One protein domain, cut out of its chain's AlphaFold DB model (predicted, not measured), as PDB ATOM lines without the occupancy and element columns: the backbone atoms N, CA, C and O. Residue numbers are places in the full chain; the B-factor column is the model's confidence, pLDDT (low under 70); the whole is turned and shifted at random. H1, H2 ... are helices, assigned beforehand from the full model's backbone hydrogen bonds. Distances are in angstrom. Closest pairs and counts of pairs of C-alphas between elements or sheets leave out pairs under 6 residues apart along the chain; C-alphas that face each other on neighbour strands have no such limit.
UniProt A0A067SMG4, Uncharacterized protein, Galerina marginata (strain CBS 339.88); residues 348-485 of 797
ATOM      1  N   PRO A 348      54.007  66.559  90.896       88.62
ATOM      2  CA  PRO A 348      54.884  67.241  91.834       88.62
ATOM      3  C   PRO A 348      55.338  68.576  91.232       88.62
ATOM      4  O   PRO A 348      55.802  68.629  90.092       88.62
ATOM      5  N   ALA A 349      55.148  69.662  91.970       88.81
ATOM      6  CA  ALA A 349      55.470  71.022  91.553       88.81
ATOM      7  C   ALA A 349      56.761  71.535  92.205       88.81
ATOM      8  O   ALA A 349      57.397  72.448  91.680       88.81
ATOM      9  N   THR A 350      57.163  70.953  93.338       91.88
ATOM     10  CA  THR A 350      58.361  71.360  94.084       91.88
ATOM     11  C   THR A 350      59.395  70.241  94.148       91.88
ATOM     12  O   THR A 350      59.062  69.062  94.049       91.88
ATOM     13  N   VAL A 351      60.667  70.605  94.336       88.75
ATOM     14  CA  VAL A 351      61.762  69.630  94.497       88.75
ATOM     15  C   VAL A 351      61.490  68.680  95.666       88.75
ATOM     16  O   VAL A 351      61.705  67.480  95.530       88.75
ATOM     17  N   ASP A 352      60.951  69.188  96.776       92.12
ATOM     18  CA  ASP A 352      60.596  68.366  97.936       92.12
ATOM     19  C   ASP A 352      59.435  67.409  97.630       92.12
ATOM     20  O   ASP A 352      59.470  66.251  98.045       92.12
ATOM     21  N   GLU A 353      58.427  67.843  96.866       91.88
ATOM     22  CA  GLU A 353      57.357  66.952  96.399       91.88
ATOM     23  C   GLU A 353      57.909  65.853  95.478       91.88
ATOM     24  O   GLU A 353      57.494  64.703  95.598       91.88
ATOM     25  N   PHE A 354      58.876  66.164  94.603       90.75
ATOM     26  CA  PHE A 354      59.558  65.159  93.781       90.75
ATOM     27  C   PHE A 354      60.347  64.167  94.637       90.75
ATOM     28  O   PHE A 354      60.210  62.963  94.447       90.75
ATOM     29  N   LEU A 355      61.136  64.647  95.602       89.06
ATOM     30  CA  LEU A 355      61.947  63.800  96.486       89.06
ATOM     31  C   LEU A 355      61.110  62.837  97.337       89.06
ATOM     32  O   LEU A 355      61.593  61.761  97.684       89.06
ATOM     33  N   ASN A 356      59.868  63.209  97.647       92.50
ATOM     34  CA  ASN A 356      58.926  62.393  98.410       92.50
ATOM     35  C   ASN A 356      57.913  61.640  97.531       92.50
ATOM     36  O   ASN A 356      57.026  60.963  98.056       92.50
ATOM     37  N   TYR A 357      58.007  61.755  96.204       92.62
ATOM     38  CA  TYR A 357      57.059  61.120  95.300       92.62
ATOM     39  C   TYR A 357      57.238  59.599  95.311       92.62
ATOM     40  O   TYR A 357      58.313  59.075  95.020       92.62
ATOM     41  N   LYS A 358      56.148  58.883  95.598       92.62
ATOM     42  CA  LYS A 358      56.076  57.424  95.523       92.62
ATOM     43  C   LYS A 358      54.973  57.037  94.552       92.62
ATOM     44  O   LYS A 358      53.797  57.273  94.827       92.62
ATOM     45  N   PHE A 359      55.342  56.425  93.432       92.69
ATOM     46  CA  PHE A 359      54.345  55.857  92.541       92.69
ATOM     47  C   PHE A 359      53.716  54.629  93.205       92.69
ATOM     48  O   PHE A 359      54.401  53.782  93.773       92.69
ATOM     49  N   THR A 360      52.392  54.549  93.161       90.00
ATOM     50  CA  THR A 360      51.650  53.353  93.554       90.00
ATOM     51  C   THR A 360      50.700  53.051  92.416       90.00
ATOM     52  O   THR A 360      49.870  53.892  92.076       90.00
ATOM     53  N   PHE A 361      50.842  51.875  91.807       88.06
ATOM     54  CA  PHE A 361      49.850  51.407  90.851       88.06
ATOM     55  C   PHE A 361      48.532  51.202  91.593       88.06
ATOM     56  O   PHE A 361      48.466  50.413  92.539       88.06
ATOM     57  N   LEU A 362      47.501  51.928  91.180       86.06
ATOM     58  CA  LEU A 362      46.170  51.780  91.747       86.06
ATOM     59  C   LEU A 362      45.370  50.862  90.819       86.06
ATOM     60  O   LEU A 362      45.268  51.167  89.628       86.06
ATOM     61  N   PRO A 363      44.826  49.732  91.304       85.44
ATOM     62  CA  PRO A 363      43.865  48.978  90.514       85.44
ATOM     63  C   PRO A 363      42.650  49.862  90.210       85.44
ATOM     64  O   PRO A 363      42.376  50.818  90.934       85.44
ATOM     65  N   VAL A 364      41.922  49.534  89.139       81.19
ATOM     66  CA  VAL A 364      40.684  50.243  88.795       81.19
ATOM     67  C   VAL A 364      39.735  50.216  89.989       81.19
ATOM     68  O   VAL A 364      39.365  49.140  90.464       81.19
ATOM     69  N   ASP A 365      39.335  51.403  90.434       78.00
ATOM     70  CA  ASP A 365      38.259  51.569  91.395       78.00
ATOM     71  C   ASP A 365      36.918  51.447  90.660       78.00
ATOM     72  O   ASP A 365      36.526  52.323  89.890       78.00
ATOM     73  N   TRP A 366      36.246  50.311  90.842       70.94
ATOM     74  CA  TRP A 366      34.953  50.036  90.211       70.94
ATOM     75  C   TRP A 366      33.791  50.757  90.900       70.94
ATOM     76  O   TRP A 366      32.719  50.854  90.301       70.94
ATOM     77  N   ASP A 367      34.007  51.272  92.115       59.97
ATOM     78  CA  ASP A 367      33.039  52.094  92.842       59.97
ATOM     79  C   ASP A 367      33.144  53.580  92.440       59.97
ATOM     80  O   ASP A 367      32.280  54.389  92.792       59.97
ATOM     81  N   ASP A 368      34.151  53.946  91.635       58.22
ATOM     82  CA  ASP A 368      34.243  55.265  91.015       58.22
ATOM     83  C   ASP A 368      33.126  55.440  89.965       58.22
ATOM     84  O   ASP A 368      33.021  54.692  88.984       58.22
ATOM     85  N   ILE A 369      32.322  56.495  90.152       44.44
ATOM     86  CA  ILE A 369      31.230  56.967  89.277       44.44
ATOM     87  C   ILE A 369      31.706  57.161  87.820       44.44
ATOM     88  O   ILE A 369      30.900  57.175  86.888       44.44
ATOM     89  N   ALA A 370      33.019  57.294  87.601       46.06
ATOM     90  CA  ALA A 370      33.650  57.364  86.287       46.06
ATOM     91  C   ALA A 370      33.587  56.063  85.465       46.06
ATOM     92  O   ALA A 370      33.814  56.107  84.250       46.06
ATOM     93  N   THR A 371      33.304  54.919  86.089       52.88
ATOM     94  CA  THR A 371      33.209  53.639  85.386       52.88
ATOM     95  C   THR A 371      31.929  53.614  84.542       52.88
ATOM     96  O   THR A 371      30.828  53.656  85.096       52.88
ATOM     97  N   PRO A 372      32.011  53.521  83.201       56.22
ATOM     98  CA  PRO A 372      30.819  53.486  82.368       56.22
ATOM     99  C   PRO A 372      29.986  52.239  82.688       56.22
ATOM    100  O   PRO A 372      30.357  51.113  82.349       56.22
ATOM    101  N   LEU A 373      28.828  52.447  83.317       62.88
ATOM    102  CA  LEU A 373      27.816  51.414  83.488       62.88
ATOM    103  C   LEU A 373      27.267  51.054  82.107       62.88
ATOM    104  O   LEU A 373      26.480  51.793  81.514       62.88
ATOM    105  N   ALA A 374      27.676  49.904  81.576       66.81
ATOM    106  CA  ALA A 374      26.987  49.317  80.439       66.81
ATOM    107  C   ALA A 374      25.550  49.008  80.887       66.81
ATOM    108  O   ALA A 374      25.329  48.119  81.711       66.81
ATOM    109  N   LEU A 375      24.575  49.768  80.383       74.69
ATOM    110  CA  LEU A 375      23.157  49.505  80.611       74.69
ATOM    111  C   LEU A 375      22.688  48.402  79.665       74.69
ATOM    112  O   LEU A 375      22.971  48.431  78.463       74.69
ATOM    113  N   ARG A 376      21.970  47.423  80.214       76.69
ATOM    114  CA  ARG A 376      21.380  46.315  79.459       76.69
ATOM    115  C   ARG A 376      20.266  46.831  78.544       76.69
ATOM    116  O   ARG A 376      19.417  47.594  79.001       76.69
ATOM    117  N   THR A 377      20.250  46.421  77.275       77.00
ATOM    118  CA  THR A 377      19.121  46.737  76.378       77.00
ATOM    119  C   THR A 377      17.988  45.724  76.568       77.00
ATOM    120  O   THR A 377      18.216  44.604  77.028       77.00
ATOM    121  N   LEU A 378      16.746  46.111  76.254       74.19
ATOM    122  CA  LEU A 378      15.554  45.276  76.499       74.19
ATOM    123  C   LEU A 378      15.577  43.940  75.733       74.19
ATOM    124  O   LEU A 378      15.018  42.950  76.194       74.19
ATOM    125  N   ASP A 379      16.234  43.916  74.578       77.69
ATOM    126  CA  ASP A 379      16.382  42.776  73.672       77.69
ATOM    127  C   ASP A 379      17.650  41.939  73.932       77.69
ATOM    128  O   ASP A 379      17.865  40.886  73.317       77.69
ATOM    129  N   GLU A 380      18.501  42.386  74.857       80.81
ATOM    130  CA  GLU A 380      19.763  41.734  75.166       80.81
ATOM    131  C   GLU A 380      19.564  40.604  76.179       80.81
ATOM    132  O   GLU A 380      19.019  40.777  77.282       80.81
ATOM    133  N   THR A 381      20.035  39.407  75.822       88.06
ATOM    134  CA  THR A 381      20.034  38.285  76.761       88.06
ATOM    135  C   THR A 381      21.068  38.524  77.861       88.06
ATOM    136  O   THR A 381      22.029  39.267  77.683       88.06
ATOM    137  N   ASP A 382      20.914  37.873  79.012       86.12
ATOM    138  CA  ASP A 382      21.866  38.022  80.124       86.12
ATOM    139  C   ASP A 382      23.311  37.666  79.718       86.12
ATOM    140  O   ASP A 382      24.279  38.330  80.089       86.12
ATOM    141  N   LYS A 383      23.455  36.655  78.853       88.25
ATOM    142  CA  LYS A 383      24.747  36.228  78.311       88.25
ATOM    143  C   LYS A 383      25.405  37.306  77.450       88.25
ATOM    144  O   LYS A 383      26.624  37.465  77.493       88.25
ATOM    145  N   ASP A 384      24.604  38.010  76.666       85.69
ATOM    146  CA  ASP A 384      25.066  39.057  75.761       85.69
ATOM    147  C   ASP A 384      25.501  40.287  76.544       85.69
ATOM    148  O   ASP A 384      26.606  40.794  76.344       85.69
ATOM    149  N   TYR A 385      24.673  40.662  77.520       87.38
ATOM    150  CA  TYR A 385      24.963  41.726  78.461       87.38
ATOM    151  C   TYR A 385      26.286  41.475  79.179       87.38
ATOM    152  O   TYR A 385      27.171  42.331  79.182       87.38
ATOM    153  N   LYS A 386      26.462  40.265  79.718       89.44
ATOM    154  CA  LYS A 386      27.699  39.859  80.384       89.44
ATOM    155  C   LYS A 386      28.904  39.950  79.450       89.44
ATOM    156  O   LYS A 386      29.939  40.458  79.858       89.44
ATOM    157  N   MET A 387      28.774  39.518  78.195       91.00
ATOM    158  CA  MET A 387      29.880  39.567  77.235       91.00
ATOM    159  C   MET A 387      30.273  40.998  76.856       91.00
ATOM    160  O   MET A 387      31.463  41.305  76.791       91.00
ATOM    161  N   ARG A 388      29.288  41.871  76.631       89.88
ATOM    162  CA  ARG A 388      29.504  43.294  76.346       89.88
ATOM    163  C   ARG A 388      30.116  44.018  77.543       89.88
ATOM    164  O   ARG A 388      31.079  44.763  77.380       89.88
ATOM    165  N   ARG A 389      29.591  43.763  78.743       88.56
ATOM    166  CA  ARG A 389      30.121  44.301  79.998       88.56
ATOM    167  C   ARG A 389      31.566  43.863  80.213       88.56
ATOM    168  O   ARG A 389      32.414  44.721  80.403       88.56
ATOM    169  N   ASP A 390      31.858  42.566  80.108       90.19
ATOM    170  CA  ASP A 390      33.210  42.028  80.298       90.19
ATOM    171  C   ASP A 390      34.212  42.660  79.311       90.19
ATOM    172  O   ASP A 390      35.327  42.994  79.706       90.19
ATOM    173  N   PHE A 391      33.819  42.871  78.048       93.56
ATOM    174  CA  PHE A 391      34.640  43.590  77.067       93.56
ATOM    175  C   PHE A 391      34.952  45.028  77.512       93.56
ATOM    176  O   PHE A 391      36.125  45.397  77.580       93.56
ATOM    177  N   HIS A 392      33.934  45.817  77.870       87.00
ATOM    178  CA  HIS A 392      34.130  47.207  78.294       87.00
ATOM    179  C   HIS A 392      34.901  47.328  79.614       87.00
ATOM    180  O   HIS A 392      35.728  48.224  79.756       87.00
ATOM    181  N   THR A 393      34.696  46.400  80.551       87.69
ATOM    182  CA  THR A 393      35.492  46.289  81.779       87.69
ATOM    183  C   THR A 393      36.977  46.142  81.436       87.69
ATOM    184  O   THR A 393      37.793  46.929  81.907       87.69
ATOM    185  N   ARG A 394      37.353  45.192  80.564       93.56
ATOM    186  CA  ARG A 394      38.770  44.994  80.194       93.56
ATOM    187  C   ARG A 394      39.348  46.144  79.377       93.56
ATOM    188  O   ARG A 394      40.522  46.467  79.530       93.56
ATOM    189  N   GLU A 395      38.539  46.760  78.522       91.62
ATOM    190  CA  GLU A 395      38.918  47.968  77.786       91.62
ATOM    191  C   GLU A 395      39.263  49.116  78.739       91.62
ATOM    192  O   GLU A 395      40.282  49.784  78.565       91.62
ATOM    193  N   TYR A 396      38.446  49.312  79.775       87.12
ATOM    194  CA  TYR A 396      38.674  50.343  80.776       87.12
ATOM    195  C   TYR A 396      39.935  50.077  81.605       87.12
ATOM    196  O   TYR A 396      40.756  50.980  81.736       87.12
ATOM    197  N   GLU A 397      40.142  48.845  82.090       90.81
ATOM    198  CA  GLU A 397      41.365  48.476  82.825       90.81
ATOM    199  C   GLU A 397      42.633  48.729  81.998       90.81
ATOM    200  O   GLU A 397      43.597  49.311  82.497       90.81
ATOM    201  N   TYR A 398      42.634  48.330  80.721       94.00
ATOM    202  CA  TYR A 398      43.766  48.555  79.823       94.00
ATOM    203  C   TYR A 398      44.041  50.049  79.607       94.00
ATOM    204  O   TYR A 398      45.180  50.502  79.749       94.00
ATOM    205  N   ASN A 399      42.997  50.827  79.310       87.25
ATOM    206  CA  ASN A 399      43.124  52.266  79.102       87.25
ATOM    207  C   ASN A 399      43.584  52.993  80.372       87.25
ATOM    208  O   ASN A 399      44.382  53.926  80.282       87.25
ATOM    209  N   ASP A 400      43.124  52.569  81.550       87.75
ATOM    210  CA  ASP A 400      43.569  53.144  82.816       87.75
ATOM    211  C   ASP A 400      45.049  52.859  83.096       87.75
ATOM    212  O   ASP A 400      45.800  53.785  83.401       87.75
ATOM    213  N   GLY A 401      45.505  51.624  82.860       92.69
ATOM    214  CA  GLY A 401      46.928  51.284  82.923       92.69
ATOM    215  C   GLY A 401      47.778  52.173  82.006       92.69
ATOM    216  O   GLY A 401      48.769  52.759  82.448       92.69
ATOM    217  N   MET A 402      47.350  52.368  80.752       93.31
ATOM    218  CA  MET A 402      48.020  53.270  79.801       93.31
ATOM    219  C   MET A 402      48.075  54.724  80.302       93.31
ATOM    220  O   MET A 402      49.096  55.400  80.139       93.31
ATOM    221  N   ARG A 403      47.006  55.220  80.944       87.44
ATOM    222  CA  ARG A 403      46.992  56.559  81.562       87.44
ATOM    223  C   ARG A 403      47.997  56.662  82.705       87.44
ATOM    224  O   ARG A 403      48.791  57.604  82.716       87.44
ATOM    225  N   GLN A 404      48.007  55.694  83.623       93.19
ATOM    226  CA  GLN A 404      48.958  55.660  84.739       93.19
ATOM    227  C   GLN A 404      50.412  55.635  84.236       93.19
ATOM    228  O   GLN A 404      51.263  56.334  84.785       93.19
ATOM    229  N   GLN A 405      50.692  54.931  83.134       95.56
ATOM    230  CA  GLN A 405      52.024  54.903  82.515       95.56
ATOM    231  C   GLN A 405      52.412  56.245  81.902       95.56
ATOM    232  O   GLN A 405      53.543  56.699  82.074       95.56
ATOM    233  N   SER A 406      51.483  56.909  81.211       91.75
ATOM    234  CA  SER A 406      51.699  58.260  80.683       91.75
ATOM    235  C   SER A 406      52.020  59.253  81.804       91.75
ATOM    236  O   SER A 406      52.982  60.015  81.702       91.75
ATOM    237  N   ASN A 407      51.276  59.186  82.908       90.75
ATOM    238  CA  ASN A 407      51.492  60.013  84.092       90.75
ATOM    239  C   ASN A 407      52.859  59.750  84.736       90.75
ATOM    240  O   ASN A 407      53.630  60.688  84.941       90.75
ATOM    241  N   LEU A 408      53.216  58.482  84.954       94.94
ATOM    242  CA  LEU A 408      54.523  58.092  85.484       94.94
ATOM    243  C   LEU A 408      55.677  58.553  84.578       94.94
ATOM    244  O   LEU A 408      56.665  59.098  85.063       94.94
ATOM    245  N   ASN A 409      55.529  58.423  83.255       95.62
ATOM    246  CA  ASN A 409      56.509  58.915  82.284       95.62
ATOM    247  C   ASN A 409      56.690  60.442  82.352       95.62
ATOM    248  O   ASN A 409      57.790  60.935  82.110       95.62
ATOM    249  N   ARG A 410      55.632  61.207  82.661       92.94
ATOM    250  CA  ARG A 410      55.737  62.664  82.844       92.94
ATOM    251  C   ARG A 410      56.510  63.015  84.113       92.94
ATOM    252  O   ARG A 410      57.395  63.861  84.033       92.94
ATOM    253  N   VAL A 411      56.227  62.346  85.237       94.06
ATOM    254  CA  VAL A 411      56.988  62.543  86.488       94.06
ATOM    255  C   VAL A 411      58.455  62.196  86.277       94.06
ATOM    256  O   VAL A 411      59.320  62.982  86.646       94.06
ATOM    257  N   TYR A 412      58.728  61.067  85.620       96.38
ATOM    258  CA  TYR A 412      60.086  60.636  85.301       96.38
ATOM    259  C   TYR A 412      60.855  61.705  84.516       96.38
ATOM    260  O   TYR A 412      61.922  62.130  84.944       96.38
ATOM    261  N   LYS A 413      60.284  62.201  83.408       96.25
ATOM    262  CA  LYS A 413      60.915  63.239  82.575       96.25
ATOM    263  C   LYS A 413      61.142  64.547  83.330       96.25
ATOM    264  O   LYS A 413      62.178  65.183  83.159       96.25
ATOM    265  N   ALA A 414      60.180  64.965  84.153       94.06
ATOM    266  CA  ALA A 414      60.318  66.178  84.952       94.06
ATOM    267  C   ALA A 414      61.434  66.035  86.001       94.06
ATOM    268  O   ALA A 414      62.248  66.944  86.161       94.06
ATOM    269  N   LEU A 415      61.519  64.876  86.660       94.50
ATOM    270  CA  LEU A 415      62.582  64.577  87.614       94.50
ATOM    271  C   LEU A 415      63.956  64.512  86.938       94.50
ATOM    272  O   LEU A 415      64.921  65.069  87.458       94.50
ATOM    273  N   GLU A 416      64.041  63.860  85.779       96.88
ATOM    274  CA  GLU A 416      65.256  63.775  84.968       96.88
ATOM    275  C   GLU A 416      65.748  65.172  84.569       96.88
ATOM    276  O   GLU A 416      66.930  65.477  84.720       96.88
ATOM    277  N   GLN A 417      64.841  66.067  84.162       96.31
ATOM    278  CA  GLN A 417      65.184  67.457  83.868       96.31
ATOM    279  C   GLN A 417      65.714  68.195  85.106       96.31
ATOM    280  O   GLN A 417      66.758  68.835  85.031       96.31
ATOM    281  N   LEU A 418      65.041  68.091  86.257       94.88
ATOM    282  CA  LEU A 418      65.496  68.731  87.501       94.88
ATOM    283  C   LEU A 418      66.858  68.197  87.971       94.88
ATOM    284  O   LEU A 418      67.664  68.949  88.525       94.88
ATOM    285  N   PHE A 419      67.118  66.910  87.749       96.06
ATOM    286  CA  PHE A 419      68.407  66.284  88.015       96.06
ATOM    287  C   PHE A 419      69.504  66.820  87.087       96.06
ATOM    288  O   PHE A 419      70.568  67.207  87.570       96.06
ATOM    289  N   ASN A 420      69.228  66.913  85.784       95.94
ATOM    290  CA  ASN A 420      70.155  67.455  84.786       95.94
ATOM    291  C   ASN A 420      70.455  68.945  85.016       95.94
ATOM    292  O   ASN A 420      71.586  69.382  84.818       95.94
ATOM    293  N   ASP A 421      69.474  69.704  85.509       97.00
ATOM    294  CA  ASP A 421      69.628  71.106  85.913       97.00
ATOM    295  C   ASP A 421      70.466  71.278  87.202       97.00
ATOM    296  O   ASP A 421      70.719  72.405  87.627       97.00
ATOM    297  N   GLY A 422      70.847  70.189  87.884       96.62
ATOM    298  CA  GLY A 422      71.572  70.235  89.159       96.62
ATOM    299  C   GLY A 422      70.731  70.716  90.348       96.62
ATOM    300  O   GLY A 422      71.281  71.017  91.406       96.62
ATOM    301  N   LYS A 423      69.399  70.779  90.204       96.56
ATOM    302  CA  LYS A 423      68.470  71.221  91.264       96.56
ATOM    303  C   LYS A 423      68.242  70.159  92.341       96.56
ATOM    304  O   LYS A 423      67.711  70.471  93.402       96.56
ATOM    305  N   ILE A 424      68.626  68.911  92.073       95.31
ATOM    306  CA  ILE A 424      68.467  67.772  92.979       95.31
ATOM    307  C   ILE A 424      69.849  67.203  93.325       95.31
ATOM    308  O   ILE A 424      70.652  66.982  92.414       95.31
ATOM    309  N   PRO A 425      70.144  66.905  94.607       95.31
ATOM    310  CA  PRO A 425      71.403  66.280  94.995       95.31
ATOM    311  C   PRO A 425      71.668  64.982  94.207       95.31
ATOM    312  O   PRO A 425      70.781  64.122  94.155       95.31
ATOM    313  N   PRO A 426      72.884  64.770  93.657       95.44
ATOM    314  CA  PRO A 426      73.155  63.661  92.741       95.44
ATOM    315  C   PRO A 426      72.797  62.271  93.282       95.44
ATOM    316  O   PRO A 426      72.288  61.421  92.553       95.44
ATOM    317  N   LYS A 427      73.043  62.038  94.577       96.31
ATOM    318  CA  LYS A 427      72.729  60.769  95.249       96.31
ATOM    319  C   LYS A 427      71.220  60.501  95.272       96.31
ATOM    320  O   LYS A 427      70.793  59.414  94.894       96.31
ATOM    321  N   ASN A 428      70.431  61.501  95.666       94.38
ATOM    322  CA  ASN A 428      68.980  61.380  95.804       94.38
ATOM    323  C   ASN A 428      68.308  61.262  94.432       94.38
ATOM    324  O   ASN A 428      67.459  60.397  94.239       94.38
ATOM    325  N   GLY A 429      68.737  62.076  93.461       92.88
ATOM    326  CA  GLY A 429      68.195  62.033  92.105       92.88
ATOM    327  C   GLY A 429      68.417  60.684  91.419       92.88
ATOM    328  O   GLY A 429      67.471  60.120  90.878       92.88
ATOM    329  N   ARG A 430      69.625  60.101  91.517       96.00
ATOM    330  CA  ARG A 430      69.907  58.759  90.968       96.00
ATOM    331  C   ARG A 430      69.060  57.668  91.618       96.00
ATOM    332  O   ARG A 430      68.559  56.793  90.917       96.00
ATOM    333  N   GLN A 431      68.905  57.705  92.942       96.50
ATOM    334  CA  GLN A 431      68.097  56.722  93.666       96.50
ATOM    335  C   GLN A 431      66.619  56.801  93.260       96.50
ATOM    336  O   GLN A 431      65.990  55.770  93.020       96.50
ATOM    337  N   LEU A 432      66.076  58.014  93.154       94.19
ATOM    338  CA  LEU A 432      64.678  58.219  92.792       94.19
ATOM    339  C   LEU A 432      64.408  57.869  91.322       94.19
ATOM    340  O   LEU A 432      63.439  57.169  91.048       94.19
ATOM    341  N   LEU A 433      65.289  58.260  90.392       96.75
ATOM    342  CA  LEU A 433      65.192  57.853  88.982       96.75
ATOM    343  C   LEU A 433      65.240  56.327  88.833       96.75
ATOM    344  O   LEU A 433      64.401  55.765  88.139       96.75
ATOM    345  N   SER A 434      66.147  55.653  89.550       96.88
ATOM    346  CA  SER A 434      66.224  54.184  89.577       96.88
ATOM    347  C   SER A 434      64.930  53.540  90.097       96.88
ATOM    348  O   SER A 434      64.439  52.568  89.524       96.88
ATOM    349  N   THR A 435      64.331  54.120  91.142       96.12
ATOM    350  CA  THR A 435      63.049  53.650  91.698       96.12
ATOM    351  C   THR A 435      61.914  53.824  90.685       96.12
ATOM    352  O   THR A 435      61.187  52.874  90.411       96.12
ATOM    353  N   LEU A 436      61.804  55.002  90.060       95.06
ATOM    354  CA  LEU A 436      60.779  55.258  89.047       95.06
ATOM    355  C   LEU A 436      60.968  54.398  87.793       95.06
ATOM    356  O   LEU A 436      59.975  54.005  87.187       95.06
ATOM    357  N   ASP A 437      62.198  54.069  87.399       97.19
ATOM    358  CA  ASP A 437      62.434  53.123  86.304       97.19
ATOM    359  C   ASP A 437      61.976  51.704  86.661       97.19
ATOM    360  O   ASP A 437      61.344  51.037  85.836       97.19
ATOM    361  N   ALA A 438      62.208  51.251  87.898       96.44
ATOM    362  CA  ALA A 438      61.665  49.980  88.376       96.44
ATOM    363  C   ALA A 438      60.123  49.976  88.362       96.44
ATOM    364  O   ALA A 438      59.509  49.012  87.887       96.44
ATOM    365  N   ASP A 439      59.492  51.073  88.788       95.56
ATOM    366  CA  ASP A 439      58.035  51.248  88.740       95.56
ATOM    367  C   ASP A 439      57.505  51.254  87.297       95.56
ATOM    368  O   ASP A 439      56.507  50.594  86.992       95.56
ATOM    369  N   ARG A 440      58.195  51.935  86.370       96.50
ATOM    370  CA  ARG A 440      57.846  51.965  84.937       96.50
ATOM    371  C   ARG A 440      57.910  50.580  84.317       96.50
ATOM    372  O   ARG A 440      57.008  50.217  83.560       96.50
ATOM    373  N   ASN A 441      58.937  49.801  84.641       96.44
ATOM    374  CA  ASN A 441      59.085  48.432  84.151       96.44
ATOM    375  C   ASN A 441      57.972  47.522  84.699       96.44
ATOM    376  O   ASN A 441      57.341  46.786  83.936       96.44
ATOM    377  N   THR A 442      57.663  47.639  85.993       95.94
ATOM    378  CA  THR A 442      56.581  46.889  86.655       95.94
ATOM    379  C   THR A 442      55.212  47.215  86.051       95.94
ATOM    380  O   THR A 442      54.437  46.320  85.697       95.94
ATOM    381  N   LEU A 443      54.923  48.503  85.858       95.12
ATOM    382  CA  LEU A 443      53.685  48.966  85.240       95.12
ATOM    383  C   LEU A 443      53.578  48.531  83.774       95.12
ATOM    384  O   LEU A 443      52.514  48.104  83.338       95.12
ATOM    385  N   SER A 444      54.679  48.573  83.023       96.25
ATOM    386  CA  SER A 444      54.706  48.116  81.628       96.25
ATOM    387  C   SER A 444      54.385  46.622  81.516       96.25
ATOM    388  O   SER A 444      53.603  46.229  80.651       96.25
ATOM    389  N   SER A 445      54.911  45.795  82.426       96.06
ATOM    390  CA  SER A 445      54.554  44.370  82.518       96.06
ATOM    391  C   SER A 445      53.062  44.170  82.817       96.06
ATOM    392  O   SER A 445      52.379  43.396  82.144       96.06
ATOM    393  N   THR A 446      52.518  44.948  83.760       95.44
ATOM    394  CA  THR A 446      51.087  44.921  84.113       95.44
ATOM    395  C   THR A 446      50.200  45.311  82.925       95.44
ATOM    396  O   THR A 446      49.188  44.664  82.658       95.44
ATOM    397  N   ILE A 447      50.592  46.331  82.159       95.62
ATOM    398  CA  ILE A 447      49.874  46.776  80.956       95.62
ATOM    399  C   ILE A 447      49.883  45.707  79.867       95.62
ATOM    400  O   ILE A 447      48.865  45.525  79.205       95.62
ATOM    401  N   LEU A 448      50.985  44.974  79.693       96.81
ATOM    402  CA  LEU A 448      51.036  43.856  78.745       96.81
ATOM    403  C   LEU A 448      50.045  42.747  79.124       96.81
ATOM    404  O   LEU A 448      49.384  42.189  78.245       96.81
ATOM    405  N   ASP A 449      49.899  42.439  80.413       96.31
ATOM    406  CA  ASP A 449      48.884  41.488  80.881       96.31
ATOM    407  C   ASP A 449      47.453  42.006  80.646       96.31
ATOM    408  O   ASP A 449      46.609  41.305  80.077       96.31
ATOM    409  N   LEU A 450      47.190  43.270  80.991       94.19
ATOM    410  CA  LEU A 450      45.910  43.930  80.719       94.19
ATOM    411  C   LEU A 450      45.568  43.925  79.225       94.19
ATOM    412  O   LEU A 450      44.439  43.615  78.843       94.19
ATOM    413  N   GLN A 451      46.554  44.185  78.367       97.44
ATOM    414  CA  GLN A 451      46.404  44.157  76.917       97.44
ATOM    415  C   GLN A 451      46.039  42.756  76.413       97.44
ATOM    416  O   GLN A 451      45.153  42.617  75.567       97.44
ATOM    417  N   LYS A 452      46.672  41.698  76.942       96.75
ATOM    418  CA  LYS A 452      46.318  40.307  76.610       96.75
ATOM    419  C   LYS A 452      44.865  40.002  76.989       96.75
ATOM    420  O   LYS A 452      44.121  39.460  76.167       96.75
ATOM    421  N   ARG A 453      44.431  40.397  78.194       95.06
ATOM    422  CA  ARG A 453      43.042  40.223  78.666       95.06
ATOM    423  C   ARG A 453      42.030  41.004  77.822       95.06
ATOM    424  O   ARG A 453      40.984  40.457  77.455       95.06
ATOM    425  N   TYR A 454      42.352  42.247  77.467       95.69
ATOM    426  CA  TYR A 454      41.554  43.069  76.556       95.69
ATOM    427  C   TYR A 454      41.427  42.417  75.176       95.69
ATOM    428  O   TYR A 454      40.317  42.186  74.708       95.69
ATOM    429  N   ASN A 455      42.534  42.015  74.549       94.56
ATOM    430  CA  ASN A 455      42.509  41.401  73.218       94.56
ATOM    431  C   ASN A 455      41.711  40.088  73.188       94.56
ATOM    432  O   ASN A 455      40.970  39.822  72.235       94.56
ATOM    433  N   HIS A 456      41.810  39.277  74.244       94.38
ATOM    434  CA  HIS A 456      41.027  38.047  74.382       94.38
ATOM    435  C   HIS A 456      39.523  38.319  74.459       94.38
ATOM    436  O   HIS A 456      38.729  37.706  73.739       94.38
ATOM    437  N   THR A 457      39.111  39.253  75.318       93.69
ATOM    438  CA  THR A 457      37.693  39.619  75.477       93.69
ATOM    439  C   THR A 457      37.142  40.333  74.246       93.69
ATOM    440  O   THR A 457      36.036  40.008  73.819       93.69
ATOM    441  N   LYS A 458      37.936  41.193  73.603       94.81
ATOM    442  CA  LYS A 458      37.624  41.813  72.311       94.81
ATOM    443  C   LYS A 458      37.363  40.772  71.231       94.81
ATOM    444  O   LYS A 458      36.310  40.789  70.612       94.81
ATOM    445  N   THR A 459      38.250  39.787  71.086       90.50
ATOM    446  CA  THR A 459      38.069  38.694  70.116       90.50
ATOM    447  C   THR A 459      36.780  37.910  70.377       90.50
ATOM    448  O   THR A 459      36.061  37.554  69.441       90.50
ATOM    449  N   LYS A 460      36.449  37.637  71.649       91.88
ATOM    450  CA  LYS A 460      35.175  36.993  72.016       91.88
ATOM    451  C   LYS A 460      33.971  37.864  71.652       91.88
ATOM    452  O   LYS A 460      33.007  37.340  71.094       91.88
ATOM    453  N   TYR A 461      34.037  39.159  71.945       92.38
ATOM    454  CA  TYR A 461      32.972  40.114  71.658       92.38
ATOM    455  C   TYR A 461      32.764  40.321  70.152       92.38
ATOM    456  O   TYR A 461      31.627  40.293  69.687       92.38
ATOM    457  N   ASP A 462      33.836  40.412  69.365       87.75
ATOM    458  CA  ASP A 462      33.773  40.534  67.906       87.75
ATOM    459  C   ASP A 462      33.127  39.294  67.273       87.75
ATOM    460  O   ASP A 462      32.222  39.414  66.446       87.75
ATOM    461  N   ARG A 463      33.499  38.086  67.724       86.44
ATOM    462  CA  ARG A 463      32.829  36.840  67.298       86.44
ATOM    463  C   ARG A 463      31.343  36.848  67.647       86.44
ATOM    464  O   ARG A 463      30.516  36.418  66.845       86.44
ATOM    465  N   TYR A 464      31.002  37.328  68.839       88.31
ATOM    466  CA  TYR A 464      29.616  37.462  69.270       88.31
ATOM    467  C   TYR A 464      28.827  38.441  68.399       88.31
ATOM    468  O   TYR A 464      27.730  38.104  67.953       88.31
ATOM    469  N   LYS A 465      29.397  39.610  68.102       86.88
ATOM    470  CA  LYS A 465      28.786  40.628  67.247       86.88
ATOM    471  C   LYS A 465      28.540  40.090  65.837       86.88
ATOM    472  O   LYS A 465      27.436  40.227  65.317       86.88
ATOM    473  N   THR A 466      29.523  39.399  65.260       83.44
ATOM    474  CA  THR A 466      29.380  38.726  63.960       83.44
ATOM    475  C   THR A 466      28.254  37.694  63.986       83.44
ATOM    476  O   THR A 466      27.394  37.720  63.108       83.44
ATOM    477  N   ARG A 467      28.183  36.851  65.027       85.06
ATOM    478  CA  ARG A 467      27.096  35.871  65.177       85.06
ATOM    479  C   ARG A 467      25.730  36.544  65.288       85.06
ATOM    480  O   ARG A 467      24.797  36.124  64.619       85.06
ATOM    481  N   ARG A 468      25.595  37.608  66.086       84.69
ATOM    482  CA  ARG A 468      24.327  38.347  66.224       84.69
ATOM    483  C   ARG A 468      23.877  38.989  64.915       84.69
ATOM    484  O   ARG A 468      22.695  38.915  64.591       84.69
ATOM    485  N   HIS A 469      24.794  39.583  64.154       81.06
ATOM    486  CA  HIS A 469      24.469  40.106  62.826       81.06
ATOM    487  C   HIS A 469      24.047  38.985  61.863       81.06
ATOM    488  O   HIS A 469      23.068  39.158  61.137       81.06
ATOM    489  N   GLY A 470      24.715  37.826  61.913       87.75
ATOM    490  CA  GLY A 470      24.322  36.624  61.171       87.75
ATOM    491  C   GLY A 470      22.927  36.119  61.554       87.75
ATOM    492  O   GLY A 470      22.084  35.916  60.684       87.75
ATOM    493  N   GLU A 471      22.630  36.008  62.853       88.38
ATOM    494  CA  GLU A 471      21.320  35.607  63.381       88.38
ATOM    495  C   GLU A 471      20.208  36.582  62.959       88.38
ATOM    496  O   GLU A 471      19.136  36.150  62.530       88.38
ATOM    497  N   ALA A 472      20.454  37.893  63.040       84.88
ATOM    498  CA  ALA A 472      19.499  38.914  62.614       84.88
ATOM    499  C   ALA A 472      19.220  38.839  61.103       84.88
ATOM    500  O   ALA A 472      18.057  38.849  60.687       84.88
ATOM    501  N   ALA A 473      20.266  38.688  60.282       90.38
ATOM    502  CA  ALA A 473      20.134  38.494  58.839       90.38
ATOM    503  C   ALA A 473      19.375  37.196  58.506       90.38
ATOM    504  O   ALA A 473      18.452  37.208  57.688       90.38
ATOM    505  N   ALA A 474      19.687  36.093  59.191       90.94
ATOM    506  CA  ALA A 474      19.000  34.815  59.030       90.94
ATOM    507  C   ALA A 474      17.518  34.898  59.429       90.94
ATOM    508  O   ALA A 474      16.659  34.357  58.731       90.94
ATOM    509  N   ASN A 475      17.186  35.587  60.522       90.44
ATOM    510  CA  ASN A 475      15.802  35.778  60.960       90.44
ATOM    511  C   ASN A 475      15.008  36.657  59.983       90.44
ATOM    512  O   ASN A 475      13.871  36.317  59.653       90.44
ATOM    513  N   SER A 476      15.619  37.722  59.455       91.62
ATOM    514  CA  SER A 476      15.032  38.550  58.393       91.62
ATOM    515  C   SER A 476      14.737  37.727  57.131       91.62
ATOM    516  O   SER A 476      13.626  37.768  56.599       91.62
ATOM    517  N   LEU A 477      15.680  36.876  56.703       95.12
ATOM    518  CA  LEU A 477      15.479  35.969  55.569       95.12
ATOM    519  C   LEU A 477      14.395  34.918  55.838       95.12
ATOM    520  O   LEU A 477      13.575  34.666  54.961       95.12
ATOM    521  N   LYS A 478      14.331  34.334  57.042       94.81
ATOM    522  CA  LYS A 478      13.250  33.406  57.427       94.81
ATOM    523  C   LYS A 478      11.878  34.077  57.366       94.81
ATOM    524  O   LYS A 478      10.939  33.465  56.855       94.81
ATOM    525  N   LYS A 479      11.769  35.325  57.840       95.00
ATOM    526  CA  LYS A 479      10.540  36.125  57.734       95.00
ATOM    527  C   LYS A 479      10.164  36.338  56.264       95.00
ATOM    528  O   LYS A 479       9.065  35.952  55.873       95.00
ATOM    529  N   LYS A 480      11.104  36.800  55.429       96.19
ATOM    530  CA  LYS A 480      10.891  36.988  53.983       96.19
ATOM    531  C   LYS A 480      10.474  35.692  53.273       96.19
ATOM    532  O   LYS A 480       9.560  35.697  52.459       96.19
ATOM    533  N   ILE A 481      11.104  34.563  53.599       97.31
ATOM    534  CA  ILE A 481      10.743  33.241  53.061       97.31
ATOM    535  C   ILE A 481       9.311  32.861  53.458       97.31
ATOM    536  O   ILE A 481       8.582  32.315  52.633       97.31
ATOM    537  N   SER A 482       8.898  33.131  54.700       95.88
ATOM    538  CA  SER A 482       7.526  32.886  55.164       95.88
ATOM    539  C   SER A 482       6.512  33.739  54.396       95.88
ATOM    540  O   SER A 482       5.511  33.217  53.904       95.88
ATOM    541  N   GLU A 483       6.803  35.027  54.211       96.12
ATOM    542  CA  GLU A 483       5.968  35.956  53.441       96.12
ATOM    543  C   GLU A 483       5.858  35.546  51.969       96.12
ATOM    544  O   GLU A 483       4.751  35.458  51.444       96.12
ATOM    545  N   LEU A 484       6.974  35.198  51.319       97.12
ATOM    546  CA  LEU A 484       6.987  34.722  49.931       97.12
ATOM    547  C   LEU A 484       6.238  33.392  49.768       97.12
ATOM    548  O   LEU A 484       5.526  33.202  48.785       97.12
ATOM    549  N   LYS A 485       6.336  32.482  50.748       97.38
ATOM    550  CA  LYS A 485       5.543  31.242  50.765       97.38
ATOM    551  C   LYS A 485       4.048  31.519  50.875       97.38
ATOM    552  O   LYS A 485       3.281  30.849  50.195       97.38
TER     553      LYS A 485
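This is residues 348 to 485 of the 797 residues of an uncharacterized protein of Galerina marginata (strain CBS 339.88) (UniProt A0A067SMG4). A long helical hairpin, H2 and H3 side by side, makes the body of this rod, and residues 469 to 485 of H3 stick out past it. The short H1 sits near the hairpin's turn, and the long link after it, residues 356 to 381, runs along the hairpin to where H2 begins. The 138 printed residues have three named helices, in the order H1, H2, H3, and no named strand, and the class is all helix. The whole is extended, with a radius of gyration of the C-alphas of 23.8 A and spans of 87 by 25 by 19 A.

Going from the first printed residue, you come first to H1, residues 351 to 355. It is close to but not clearly touching H2, residues 382 to 420; their closest C-alphas, those of Phe 354 and Leu 415, are 6.9 A apart. H1 only just touches H3, residues 426 to 485, with 3 pairs of C-alphas within 8 A. H3 touches H1 with residues 428 to 432 alone; the closest C-alphas of the two, those of Leu 355 and Leu 432, are 7.2 A apart. H2 and H3 form a helical hairpin and touch, with the C-alphas of Arg 394 and Tyr 454 closest at 5.0 A. They run opposite ways at a shallow tilt of 25 degrees. In H1, H2 and H3 every O i to N i+4 pair is within hydrogen-bond range.

Find C-alpha 351 at (61.762, 69.630, 94.497), where H1 begins; it ends at Leu 355, 6.2 A on. H2 runs from C-alpha 382 at (21.866, 38.022, 80.124) to Asn 420, 56.7 A. H3 runs from Pro 426 to C-alpha 485 at (5.543, 31.242, 50.765), 85.9 A.

Look at Pro 425 and Lys 485 for the two C-alphas farthest apart, at 86.7 A. The printed part has no cut. The link from H1 to H2 is long, with 26 residues, and that from H2 to H3 is tight, with 5. Residues 469 to 485 stand free; without them the body spans 63 by 26 by 16 A. The mean pLDDT of the printed part is 89.4, and residues 367 to 374 are under 70.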